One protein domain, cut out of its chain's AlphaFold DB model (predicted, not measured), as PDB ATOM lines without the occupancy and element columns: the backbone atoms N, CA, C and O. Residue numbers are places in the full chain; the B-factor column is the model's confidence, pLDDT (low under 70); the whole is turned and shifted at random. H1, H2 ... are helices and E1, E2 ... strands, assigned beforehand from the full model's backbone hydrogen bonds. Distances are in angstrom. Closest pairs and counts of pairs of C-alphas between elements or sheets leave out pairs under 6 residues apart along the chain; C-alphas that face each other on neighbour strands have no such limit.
ATOM      1  N   PRO A   3     131.858 -29.769 176.584       92.06
ATOM      2  CA  PRO A   3     131.735 -30.816 175.590       92.06
ATOM      3  C   PRO A   3     130.257 -31.186 175.443       92.06
ATOM      4  O   PRO A   3     129.489 -31.129 176.408       92.06
ATOM      5  N   VAL A   4     129.844 -31.490 174.219       92.75
ATOM      6  CA  VAL A   4     128.464 -31.858 173.902       92.75
ATOM      7  C   VAL A   4     128.428 -33.119 173.068       92.75
ATOM      8  O   VAL A   4     129.287 -33.351 172.219       92.75
ATOM      9  N   GLU A   5     127.388 -33.905 173.302       91.94
ATOM     10  CA  GLU A   5     127.089 -35.070 172.490       91.94
ATOM     11  C   GLU A   5     126.708 -34.663 171.064       91.94
ATOM     12  O   GLU A   5     126.076 -33.626 170.829       91.94
ATOM     13  N   PHE A   6     127.098 -35.488 170.097       90.31
ATOM     14  CA  PHE A   6     126.785 -35.278 168.688       90.31
ATOM     15  C   PHE A   6     126.485 -36.604 167.993       90.31
ATOM     16  O   PHE A   6     126.904 -37.667 168.439       90.31
ATOM     17  N   LYS A   7     125.762 -36.534 166.869       85.44
ATOM     18  CA  LYS A   7     125.153 -37.693 166.192       85.44
ATOM     19  C   LYS A   7     126.108 -38.870 165.943       85.44
ATOM     20  O   LYS A   7     125.689 -40.012 166.053       85.44
ATOM     21  N   HIS A   8     127.354 -38.590 165.577       87.88
ATOM     22  CA  HIS A   8     128.331 -39.613 165.193       87.88
ATOM     23  C   HIS A   8     129.301 -39.966 166.329       87.88
ATOM     24  O   HIS A   8     130.352 -40.528 166.062       87.88
ATOM     25  N   GLN A   9     129.010 -39.605 167.583       90.75
ATOM     26  CA  GLN A   9     129.842 -40.023 168.714       90.75
ATOM     27  C   GLN A   9     129.829 -41.553 168.859       90.75
ATOM     28  O   GLN A   9     128.782 -42.181 168.706       90.75
ATOM     29  N   ASN A  10     130.978 -42.147 169.184       92.06
ATOM     30  CA  ASN A  10     131.103 -43.593 169.410       92.06
ATOM     31  C   ASN A  10     131.739 -43.942 170.762       92.06
ATOM     32  O   ASN A  10     131.610 -45.077 171.214       92.06
ATOM     33  N   ILE A  11     132.398 -42.987 171.422       91.62
ATOM     34  CA  ILE A  11     133.093 -43.205 172.689       91.62
ATOM     35  C   ILE A  11     132.911 -42.007 173.622       91.62
ATOM     36  O   ILE A  11     132.788 -40.862 173.189       91.62
ATOM     37  N   VAL A  12     132.912 -42.275 174.925       91.56
ATOM     38  CA  VAL A  12     132.959 -41.247 175.968       91.56
ATOM     39  C   VAL A  12     134.214 -41.486 176.793       91.56
ATOM     40  O   VAL A  12     134.317 -42.495 177.491       91.56
ATOM     41  N   PHE A  13     135.181 -40.577 176.703       88.25
ATOM     42  CA  PHE A  13     136.381 -40.645 177.532       88.25
ATOM     43  C   PHE A  13     136.076 -40.194 178.962       88.25
ATOM     44  O   PHE A  13     135.203 -39.354 179.180       88.25
ATOM     45  N   ALA A  14     136.822 -40.748 179.922       85.25
ATOM     46  CA  ALA A  14     136.760 -40.397 181.343       85.25
ATOM     47  C   ALA A  14     135.363 -40.525 181.991       85.25
ATOM     48  O   ALA A  14     135.045 -39.810 182.934       85.25
ATOM     49  N   LYS A  15     134.524 -41.449 181.502       81.38
ATOM     50  CA  LYS A  15     133.157 -41.649 182.011       81.38
ATOM     51  C   LYS A  15     133.110 -42.015 183.502       81.38
ATOM     52  O   LYS A  15     132.236 -41.527 184.210       81.38
ATOM     53  N   ASP A  16     134.061 -42.825 183.963       85.88
ATOM     54  CA  ASP A  16     134.081 -43.388 185.322       85.88
ATOM     55  C   ASP A  16     135.141 -42.730 186.227       85.88
ATOM     56  O   ASP A  16     135.496 -43.267 187.275       85.88
ATOM     57  N   GLN A  17     135.679 -41.574 185.821       85.38
ATOM     58  CA  GLN A  17     136.705 -40.852 186.573       85.38
ATOM     59  C   GLN A  17     136.101 -39.579 187.183       85.38
ATOM     60  O   GLN A  17     135.885 -38.617 186.453       85.38
ATOM     61  N   PRO A  18     135.849 -39.524 188.505       80.94
ATOM     62  CA  PRO A  18     135.176 -38.381 189.132       80.94
ATOM     63  C   PRO A  18     135.987 -37.078 189.062       80.94
ATOM     64  O   PRO A  18     135.424 -35.994 189.182       80.94
ATOM     65  N   GLU A  19     137.300 -37.181 188.861       86.00
ATOM     66  CA  GLU A  19     138.209 -36.042 188.712       86.00
ATOM     67  C   GLU A  19     138.066 -35.335 187.352       86.00
ATOM     68  O   GLU A  19     138.370 -34.148 187.235       86.00
ATOM     69  N   TYR A  20     137.565 -36.030 186.325       83.88
ATOM     70  CA  TYR A  20     137.510 -35.521 184.957       83.88
ATOM     71  C   TYR A  20     136.075 -35.389 184.451       83.88
ATOM     72  O   TYR A  20     135.192 -36.192 184.743       83.88
ATOM     73  N   GLN A  21     135.835 -34.365 183.631       85.50
ATOM     74  CA  GLN A  21     134.555 -34.228 182.948       85.50
ATOM     75  C   GLN A  21     134.465 -35.248 181.795       85.50
ATOM     76  O   GLN A  21     135.377 -35.276 180.963       85.50
ATOM     77  N   PRO A  22     133.365 -36.018 181.674       91.25
ATOM     78  CA  PRO A  22     133.181 -36.944 180.563       91.25
ATOM     79  C   PRO A  22     133.254 -36.230 179.212       91.25
ATOM     80  O   PRO A  22     132.602 -35.202 178.999       91.25
ATOM     81  N   LEU A  23     134.037 -36.793 178.293       91.88
ATOM     82  CA  LEU A  23     134.267 -36.226 176.967       91.88
ATOM     83  C   LEU A  23     133.643 -37.127 175.893       91.88
ATOM     84  O   LEU A  23     134.281 -38.097 175.472       91.88
ATOM     85  N   PRO A  24     132.416 -36.825 175.432       93.50
ATOM     86  CA  PRO A  24     131.851 -37.462 174.249       93.50
ATOM     87  C   PRO A  24     132.684 -37.130 173.009       93.50
ATOM     88  O   PRO A  24     132.956 -35.963 172.707       93.50
ATOM     89  N   ALA A  25     133.084 -38.170 172.287       93.06
ATOM     90  CA  ALA A  25     133.939 -38.056 171.122       93.06
ATOM     91  C   ALA A  25     133.613 -39.113 170.058       93.06
ATOM     92  O   ALA A  25     132.972 -40.138 170.301       93.06
ATOM     93  N   LEU A  26     134.080 -38.838 168.846       92.38
ATOM     94  CA  LEU A  26     134.161 -39.777 167.742       92.38
ATOM     95  C   LEU A  26     135.627 -40.152 167.584       92.38
ATOM     96  O   LEU A  26     136.451 -39.305 167.252       92.38
ATOM     97  N   ARG A  27     135.943 -41.419 167.809       90.44
ATOM     98  CA  ARG A  27     137.222 -42.011 167.446       90.44
ATOM     99  C   ARG A  27     137.111 -42.596 166.044       90.44
ATOM    100  O   ARG A  27     136.234 -43.422 165.805       90.44
ATOM    101  N   ILE A  28     137.979 -42.165 165.141       87.69
ATOM    102  CA  ILE A  28     138.095 -42.723 163.796       87.69
ATOM    103  C   ILE A  28     139.208 -43.768 163.835       87.69
ATOM    104  O   ILE A  28     140.331 -43.473 164.244       87.69
ATOM    105  N   ASP A  29     138.897 -44.990 163.408       84.19
ATOM    106  CA  ASP A  29     139.864 -46.088 163.311       84.19
ATOM    107  C   ASP A  29     140.726 -45.939 162.042       84.19
ATOM    108  O   ASP A  29     140.744 -46.789 161.154       84.19
ATOM    109  N   SER A  30     141.413 -44.802 161.932       83.44
ATOM    110  CA  SER A  30     142.430 -44.517 160.921       83.44
ATOM    111  C   SER A  30     143.825 -44.874 161.464       83.44
ATOM    112  O   SER A  30     144.006 -44.958 162.682       83.44
ATOM    113  N   PRO A  31     144.851 -45.048 160.609       81.88
ATOM    114  CA  PRO A  31     146.232 -45.256 161.066       81.88
ATOM    115  C   PRO A  31     146.745 -44.150 162.006       81.88
ATOM    116  O   PRO A  31     147.658 -44.380 162.794       81.88
ATOM    117  N   THR A  32     146.154 -42.955 161.924       81.12
ATOM    118  CA  THR A  32     146.445 -41.789 162.767       81.12
ATOM    119  C   THR A  32     145.618 -41.747 164.058       81.12
ATOM    120  O   THR A  32     145.996 -41.028 164.981       81.12
ATOM    121  N   GLY A  33     144.536 -42.529 164.164       82.38
ATOM    122  CA  GLY A  33     143.732 -42.678 165.381       82.38
ATOM    123  C   GLY A  33     143.051 -41.386 165.835       82.38
ATOM    124  O   GLY A  33     143.121 -41.031 167.013       82.38
ATOM    125  N   GLU A  34     142.427 -40.660 164.909       88.12
ATOM    126  CA  GLU A  34     141.865 -39.331 165.165       88.12
ATOM    127  C   GLU A  34     140.714 -39.365 166.174       88.12
ATOM    128  O   GLU A  34     139.829 -40.224 166.132       88.12
ATOM    129  N   VAL A  35     140.700 -38.380 167.073       91.00
ATOM    130  CA  VAL A  35     139.648 -38.205 168.075       91.00
ATOM    131  C   VAL A  35     139.006 -36.839 167.890       91.00
ATOM    132  O   VAL A  35     139.632 -35.800 168.096       91.00
ATOM    133  N   VAL A  36     137.728 -36.841 167.529       91.88
ATOM    134  CA  VAL A  36     136.934 -35.639 167.287       91.88
ATOM    135  C   VAL A  36     135.986 -35.412 168.454       91.88
ATOM    136  O   VAL A  36     135.141 -36.251 168.751       91.88
ATOM    137  N   SER A  37     136.079 -34.249 169.091       92.19
ATOM    138  CA  SER A  37     135.145 -33.822 170.138       92.19
ATOM    139  C   SER A  37     134.408 -32.554 169.720       92.19
ATOM    140  O   SER A  37     134.939 -31.722 168.982       92.19
ATOM    141  N   CYS A  38     133.166 -32.399 170.179       92.44
ATOM    142  CA  CYS A  38     132.360 -31.215 169.898       92.44
ATOM    143  C   CYS A  38     132.202 -30.370 171.160       92.44
ATOM    144  O   CYS A  38     131.861 -30.882 172.226       92.44
ATOM    145  N   TRP A  39     132.410 -29.061 171.025       92.94
ATOM    146  CA  TRP A  39     132.334 -28.124 172.137       92.94
ATOM    147  C   TRP A  39     131.307 -27.040 171.865       92.94
ATOM    148  O   TRP A  39     131.324 -26.375 170.829       92.94
ATOM    149  N   LYS A  40     130.422 -26.812 172.836       93.06
ATOM    150  CA  LYS A  40     129.423 -25.749 172.769       93.06
ATOM    151  C   LYS A  40     129.843 -24.578 173.643       93.06
ATOM    152  O   LYS A  40     129.999 -24.692 174.862       93.06
ATOM    153  N   LEU A  41     129.983 -23.425 172.997       93.38
ATOM    154  CA  LEU A  41     130.137 -22.135 173.659       93.38
ATOM    155  C   LEU A  41     128.811 -21.717 174.299       93.38
ATOM    156  O   LEU A  41     127.753 -21.786 173.653       93.38
ATOM    157  N   SER A  42     128.878 -21.242 175.541       93.88
ATOM    158  CA  SER A  42     127.763 -20.562 176.206       93.88
ATOM    159  C   SER A  42     127.478 -19.205 175.555       93.88
ATOM    160  O   SER A  42     128.306 -18.669 174.819       93.88
ATOM    161  N   PHE A  43     126.312 -18.617 175.833       93.81
ATOM    162  CA  PHE A  43     125.940 -17.321 175.256       93.81
ATOM    163  C   PHE A  43     126.963 -16.217 175.576       93.81
ATOM    164  O   PHE A  43     127.432 -15.538 174.668       93.81
ATOM    165  N   LYS A  44     127.395 -16.106 176.842       93.25
ATOM    166  CA  LYS A  44     128.413 -15.128 177.269       93.25
ATOM    167  C   LYS A  44     129.746 -15.312 176.529       93.25
ATOM    168  O   LYS A  44     130.374 -14.338 176.128       93.25
ATOM    169  N   GLU A  45     130.165 -16.558 176.314       94.31
ATOM    170  CA  GLU A  45     131.413 -16.868 175.601       94.31
ATOM    171  C   GLU A  45     131.325 -16.555 174.110       94.31
ATOM    172  O   GLU A  45     132.289 -16.052 173.543       94.31
ATOM    173  N   ARG A  46     130.165 -16.793 173.481       94.44
ATOM    174  CA  ARG A  46     129.928 -16.413 172.079       94.44
ATOM    175  C   ARG A  46     130.083 -14.912 171.890       94.44
ATOM    176  O   ARG A  46     130.791 -14.497 170.982       94.44
ATOM    177  N   VAL A  47     129.494 -14.112 172.780       95.50
ATOM    178  CA  VAL A  47     129.637 -12.649 172.761       95.50
ATOM    179  C   VAL A  47     131.112 -12.256 172.895       95.50
ATOM    180  O   VAL A  47     131.622 -11.496 172.078       95.50
ATOM    181  N   LYS A  48     131.845 -12.837 173.854       94.75
ATOM    182  CA  LYS A  48     133.283 -12.564 174.024       94.75
ATOM    183  C   LYS A  48     134.108 -12.931 172.784       94.75
ATOM    184  O   LYS A  48     135.006 -12.178 172.416       94.75
ATOM    185  N   ILE A  49     133.819 -14.056 172.134       95.25
ATOM    186  CA  ILE A  49     134.524 -14.491 170.919       95.25
ATOM    187  C   ILE A  49     134.199 -13.593 169.729       95.25
ATOM    188  O   ILE A  49     135.109 -13.284 168.973       95.25
ATOM    189  N   ILE A  50     132.961 -13.115 169.588       95.44
ATOM    190  CA  ILE A  50     132.605 -12.158 168.530       95.44
ATOM    191  C   ILE A  50     133.482 -10.901 168.615       95.44
ATOM    192  O   ILE A  50     133.955 -10.420 167.593       95.44
ATOM    193  N   PHE A  51     133.757 -10.403 169.825       95.81
ATOM    194  CA  PHE A  51     134.586  -9.204 170.005       95.81
ATOM    195  C   PHE A  51     136.094  -9.468 169.997       95.81
ATOM    196  O   PHE A  51     136.868  -8.608 169.588       95.81
ATOM    197  N   THR A  52     136.541 -10.625 170.488       95.62
ATOM    198  CA  THR A  52     137.979 -10.900 170.663       95.62
ATOM    199  C   THR A  52     138.582 -11.752 169.557       95.62
ATOM    200  O   THR A  52     139.799 -11.699 169.382       95.62
ATOM    201  N   GLY A  53     137.767 -12.556 168.870       93.06
ATOM    202  CA  GLY A  53     138.171 -13.501 167.829       93.06
ATOM    203  C   GLY A  53     139.086 -14.632 168.306       93.06
ATOM    204  O   GLY A  53     139.712 -15.286 167.480       93.06
ATOM    205  N   ARG A  54     139.234 -14.846 169.621       92.81
ATOM    206  CA  ARG A  54     140.282 -15.711 170.186       92.81
ATOM    207  C   ARG A  54     139.704 -16.899 170.945       92.81
ATOM    208  O   ARG A  54     138.856 -16.737 171.820       92.81
ATOM    209  N   ILE A  55     140.242 -18.080 170.652       93.25
ATOM    210  CA  ILE A  55     140.027 -19.320 171.400       93.25
ATOM    211  C   ILE A  55     141.401 -19.813 171.849       93.25
ATOM    212  O   ILE A  55     142.329 -19.874 171.047       93.25
ATOM    213  N   TRP A  56     141.526 -20.149 173.130       91.25
ATOM    214  CA  TRP A  56     142.749 -20.695 173.711       91.25
ATOM    215  C   TRP A  56     142.531 -22.180 173.991       91.25
ATOM    216  O   TRP A  56     141.536 -22.541 174.619       91.25
ATOM    217  N   LEU A  57     143.447 -23.028 173.525       90.19
ATOM    218  CA  LEU A  57     143.424 -24.474 173.734       90.19
ATOM    219  C   LEU A  57     144.704 -24.884 174.470       90.19
ATOM    220  O   LEU A  57     145.801 -24.575 174.017       90.19
ATOM    221  N   SER A  58     144.554 -25.584 175.591       88.94
ATOM    222  CA  SER A  58     145.660 -26.214 176.314       88.94
ATOM    223  C   SER A  58     145.417 -27.719 176.331       88.94
ATOM    224  O   SER A  58     144.380 -28.169 176.815       88.94
ATOM    225  N   LEU A  59     146.342 -28.484 175.752       87.94
ATOM    226  CA  LEU A  59     146.301 -29.944 175.728       87.94
ATOM    227  C   LEU A  59     147.393 -30.480 176.646       87.94
ATOM    228  O   LEU A  59     148.569 -30.158 176.480       87.94
ATOM    229  N   MET A  60     147.007 -31.318 177.603       85.25
ATOM    230  CA  MET A  60     147.962 -31.993 178.473       85.25
ATOM    231  C   MET A  60     148.559 -33.187 177.724       85.25
ATOM    232  O   MET A  60     147.926 -34.232 177.614       85.25
ATOM    233  N   SER A  61     149.779 -33.038 177.200       84.19
ATOM    234  CA  SER A  61     150.479 -34.130 176.507       84.19
ATOM    235  C   SER A  61     151.250 -35.063 177.450       84.19
ATOM    236  O   SER A  61     151.794 -36.066 176.998       84.19
ATOM    237  N   PHE A  62     151.307 -34.764 178.756       86.88
ATOM    238  CA  PHE A  62     152.033 -35.551 179.769       86.88
ATOM    239  C   PHE A  62     153.482 -35.874 179.364       86.88
ATOM    240  O   PHE A  62     153.926 -37.017 179.459       86.88
ATOM    241  N   ASN A  63     154.208 -34.867 178.867       85.69
ATOM    242  CA  ASN A  63     155.579 -34.985 178.349       85.69
ATOM    243  C   ASN A  63     155.744 -35.930 177.144       85.69
ATOM    244  O   ASN A  63     156.866 -36.242 176.753       85.69
ATOM    245  N   LYS A  64     154.646 -36.368 176.523       87.50
ATOM    246  CA  LYS A  64     154.670 -37.047 175.226       87.50
ATOM    247  C   LYS A  64     154.642 -36.011 174.098       87.50
ATOM    248  O   LYS A  64     154.252 -34.858 174.339       87.50
ATOM    249  N   PRO A  65     155.037 -36.400 172.871       87.25
ATOM    250  CA  PRO A  65     154.894 -35.543 171.704       87.25
ATOM    251  C   PRO A  65     153.477 -34.981 171.604       87.25
ATOM    252  O   PRO A  65     152.497 -35.685 171.860       87.25
ATOM    253  N   LEU A  66     153.381 -33.696 171.266       83.75
ATOM    254  CA  LEU A  66     152.097 -33.022 171.133       83.75
ATOM    255  C   LEU A  66     151.279 -33.708 170.035       83.75
ATOM    256  O   LEU A  66     151.742 -33.861 168.906       83.75
ATOM    257  N   THR A  67     150.049 -34.090 170.364       85.38
ATOM    258  CA  THR A  67     149.098 -34.583 169.372       85.38
ATOM    259  C   THR A  67     148.713 -33.435 168.439       85.38
ATOM    260  O   THR A  67     148.288 -32.387 168.944       85.38
ATOM    261  N   PRO A  68     148.820 -33.602 167.110       87.56
ATOM    262  CA  PRO A  68     148.302 -32.621 166.167       87.56
ATOM    263  C   PRO A  68     146.849 -32.285 166.508       87.56
ATOM    264  O   PRO A  68     146.029 -33.180 166.705       87.56
ATOM    265  N   SER A  69     146.545 -30.995 166.631       88.19
ATOM    266  CA  SER A  69     145.206 -30.523 166.976       88.19
ATOM    267  C   SER A  69     144.684 -29.624 165.870       88.19
ATOM    268  O   SER A  69     145.376 -28.723 165.402       88.19
ATOM    269  N   TYR A  70     143.458 -29.904 165.437       90.25
ATOM    270  CA  TYR A  70     142.773 -29.153 164.397       90.25
ATOM    271  C   TYR A  70     141.441 -28.645 164.946       90.25
ATOM    272  O   TYR A  70     140.655 -29.410 165.505       90.25
ATOM    273  N   LEU A  71     141.213 -27.338 164.826       91.38
ATOM    274  CA  LEU A  71     140.008 -26.666 165.300       91.38
ATOM    275  C   LEU A  71     139.271 -26.082 164.101       91.38
ATOM    276  O   LEU A  71     139.834 -25.287 163.354       91.38
ATOM    277  N   ALA A  72     137.998 -26.434 163.966       92.12
ATOM    278  CA  ALA A  72     137.127 -25.900 162.933       92.12
ATOM    279  C   ALA A  72     135.760 -25.540 163.514       92.12
ATOM    280  O   ALA A  72     135.302 -26.123 164.502       92.12
ATOM    281  N   VAL A  73     135.095 -24.573 162.882       89.94
ATOM    282  CA  VAL A  73     133.726 -24.174 163.246       89.94
ATOM    283  C   VAL A  73     132.710 -25.127 162.615       89.94
ATOM    284  O   VAL A  73     131.677 -25.428 163.215       89.94
ATOM    285  N   ASN A  74     133.002 -25.619 161.409       87.69
ATOM    286  CA  ASN A  74     132.131 -26.529 160.689       87.69
ATOM    287  C   ASN A  74     132.550 -27.983 160.913       87.69
ATOM    288  O   ASN A  74     133.696 -28.363 160.696       87.69
ATOM    289  N   ARG A  75     131.581 -28.834 161.261       89.25
ATOM    290  CA  ARG A  75     131.794 -30.277 161.430       89.25
ATOM    291  C   ARG A  75     132.424 -30.925 160.191       89.25
ATOM    292  O   ARG A  75     133.285 -31.784 160.335       89.25
ATOM    293  N   LYS A  76     131.983 -30.528 158.991       88.25
ATOM    294  CA  LYS A  76     132.411 -31.148 157.725       88.25
ATOM    295  C   LYS A  76     133.868 -30.864 157.358       88.25
ATOM    296  O   LYS A  76     134.413 -31.577 156.530       88.25
ATOM    297  N   GLU A  77     134.478 -29.848 157.966       88.50
ATOM    298  CA  GLU A  77     135.909 -29.560 157.811       88.50
ATOM    299  C   GLU A  77     136.771 -30.519 158.641       88.50
ATOM    300  O   GLU A  77     137.945 -30.698 158.345       88.50
ATOM    301  N   VAL A  78     136.188 -31.153 159.667       89.06
ATOM    302  CA  VAL A  78     136.895 -32.085 160.555       89.06
ATOM    303  C   VAL A  78     136.744 -33.529 160.090       89.06
ATOM    304  O   VAL A  78     137.711 -34.279 160.119       89.06
TER     305      VAL A  78
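This is residues 3 to 78 of the 145 residues of an uncharacterized protein of Bacteroidetes bacterium 41-46 (UniProt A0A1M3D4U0). With little regular structure, this is a small three-stranded sheet with helix H1 held well away from it; a long loop, residues 53 to 74, folds back from H1 to the short helix H2 near E3, and residues 60 to 66 stick out. The printed part has 76 residues, 25 in named elements, mixed in class, ordered E1, E2, E3, H1, H2. The sheet, E1 - E2 - E3, is a meander, each strand the antiparallel neighbour of the one before. The whole is only just loose, close to compact, with a radius of gyration of the C-alphas of 14.1 A and spans of 38 by 31 by 27 A.

E1, residues 11 to 13, begins at C-alpha 11 (133.093, -43.205, 172.689). E2 is residues 23 to 27, 11.5 A; E3 is 35 to 37. H1 is residues 43 to 52, 14.4 A. H2, residues 75 to 78, ends at C-alpha 78 (136.895, -32.085, 160.555).

E1 and E2 form a hairpin, with N 13 and O 23 2.9 A apart. E2 and E3 form another, with N 26 and O 36 2.8 A apart. H1 is not on the sheet; every O i to N i+4 pair in it is within hydrogen-bond range, and H2 is too short for one. H2 is only just not on the sheet, with 4 pairs of C-alphas within 10 A; the closest C-alphas of E3 and H2 are those of Val 36 and Val 78, 7.6 A.

The C-alphas farthest apart, Pro 31 and Phe 51, are 38.9 A apart. The link H1 to H2 is long, the printed part has no cut, and no printed residue is under 70 in pLDDT.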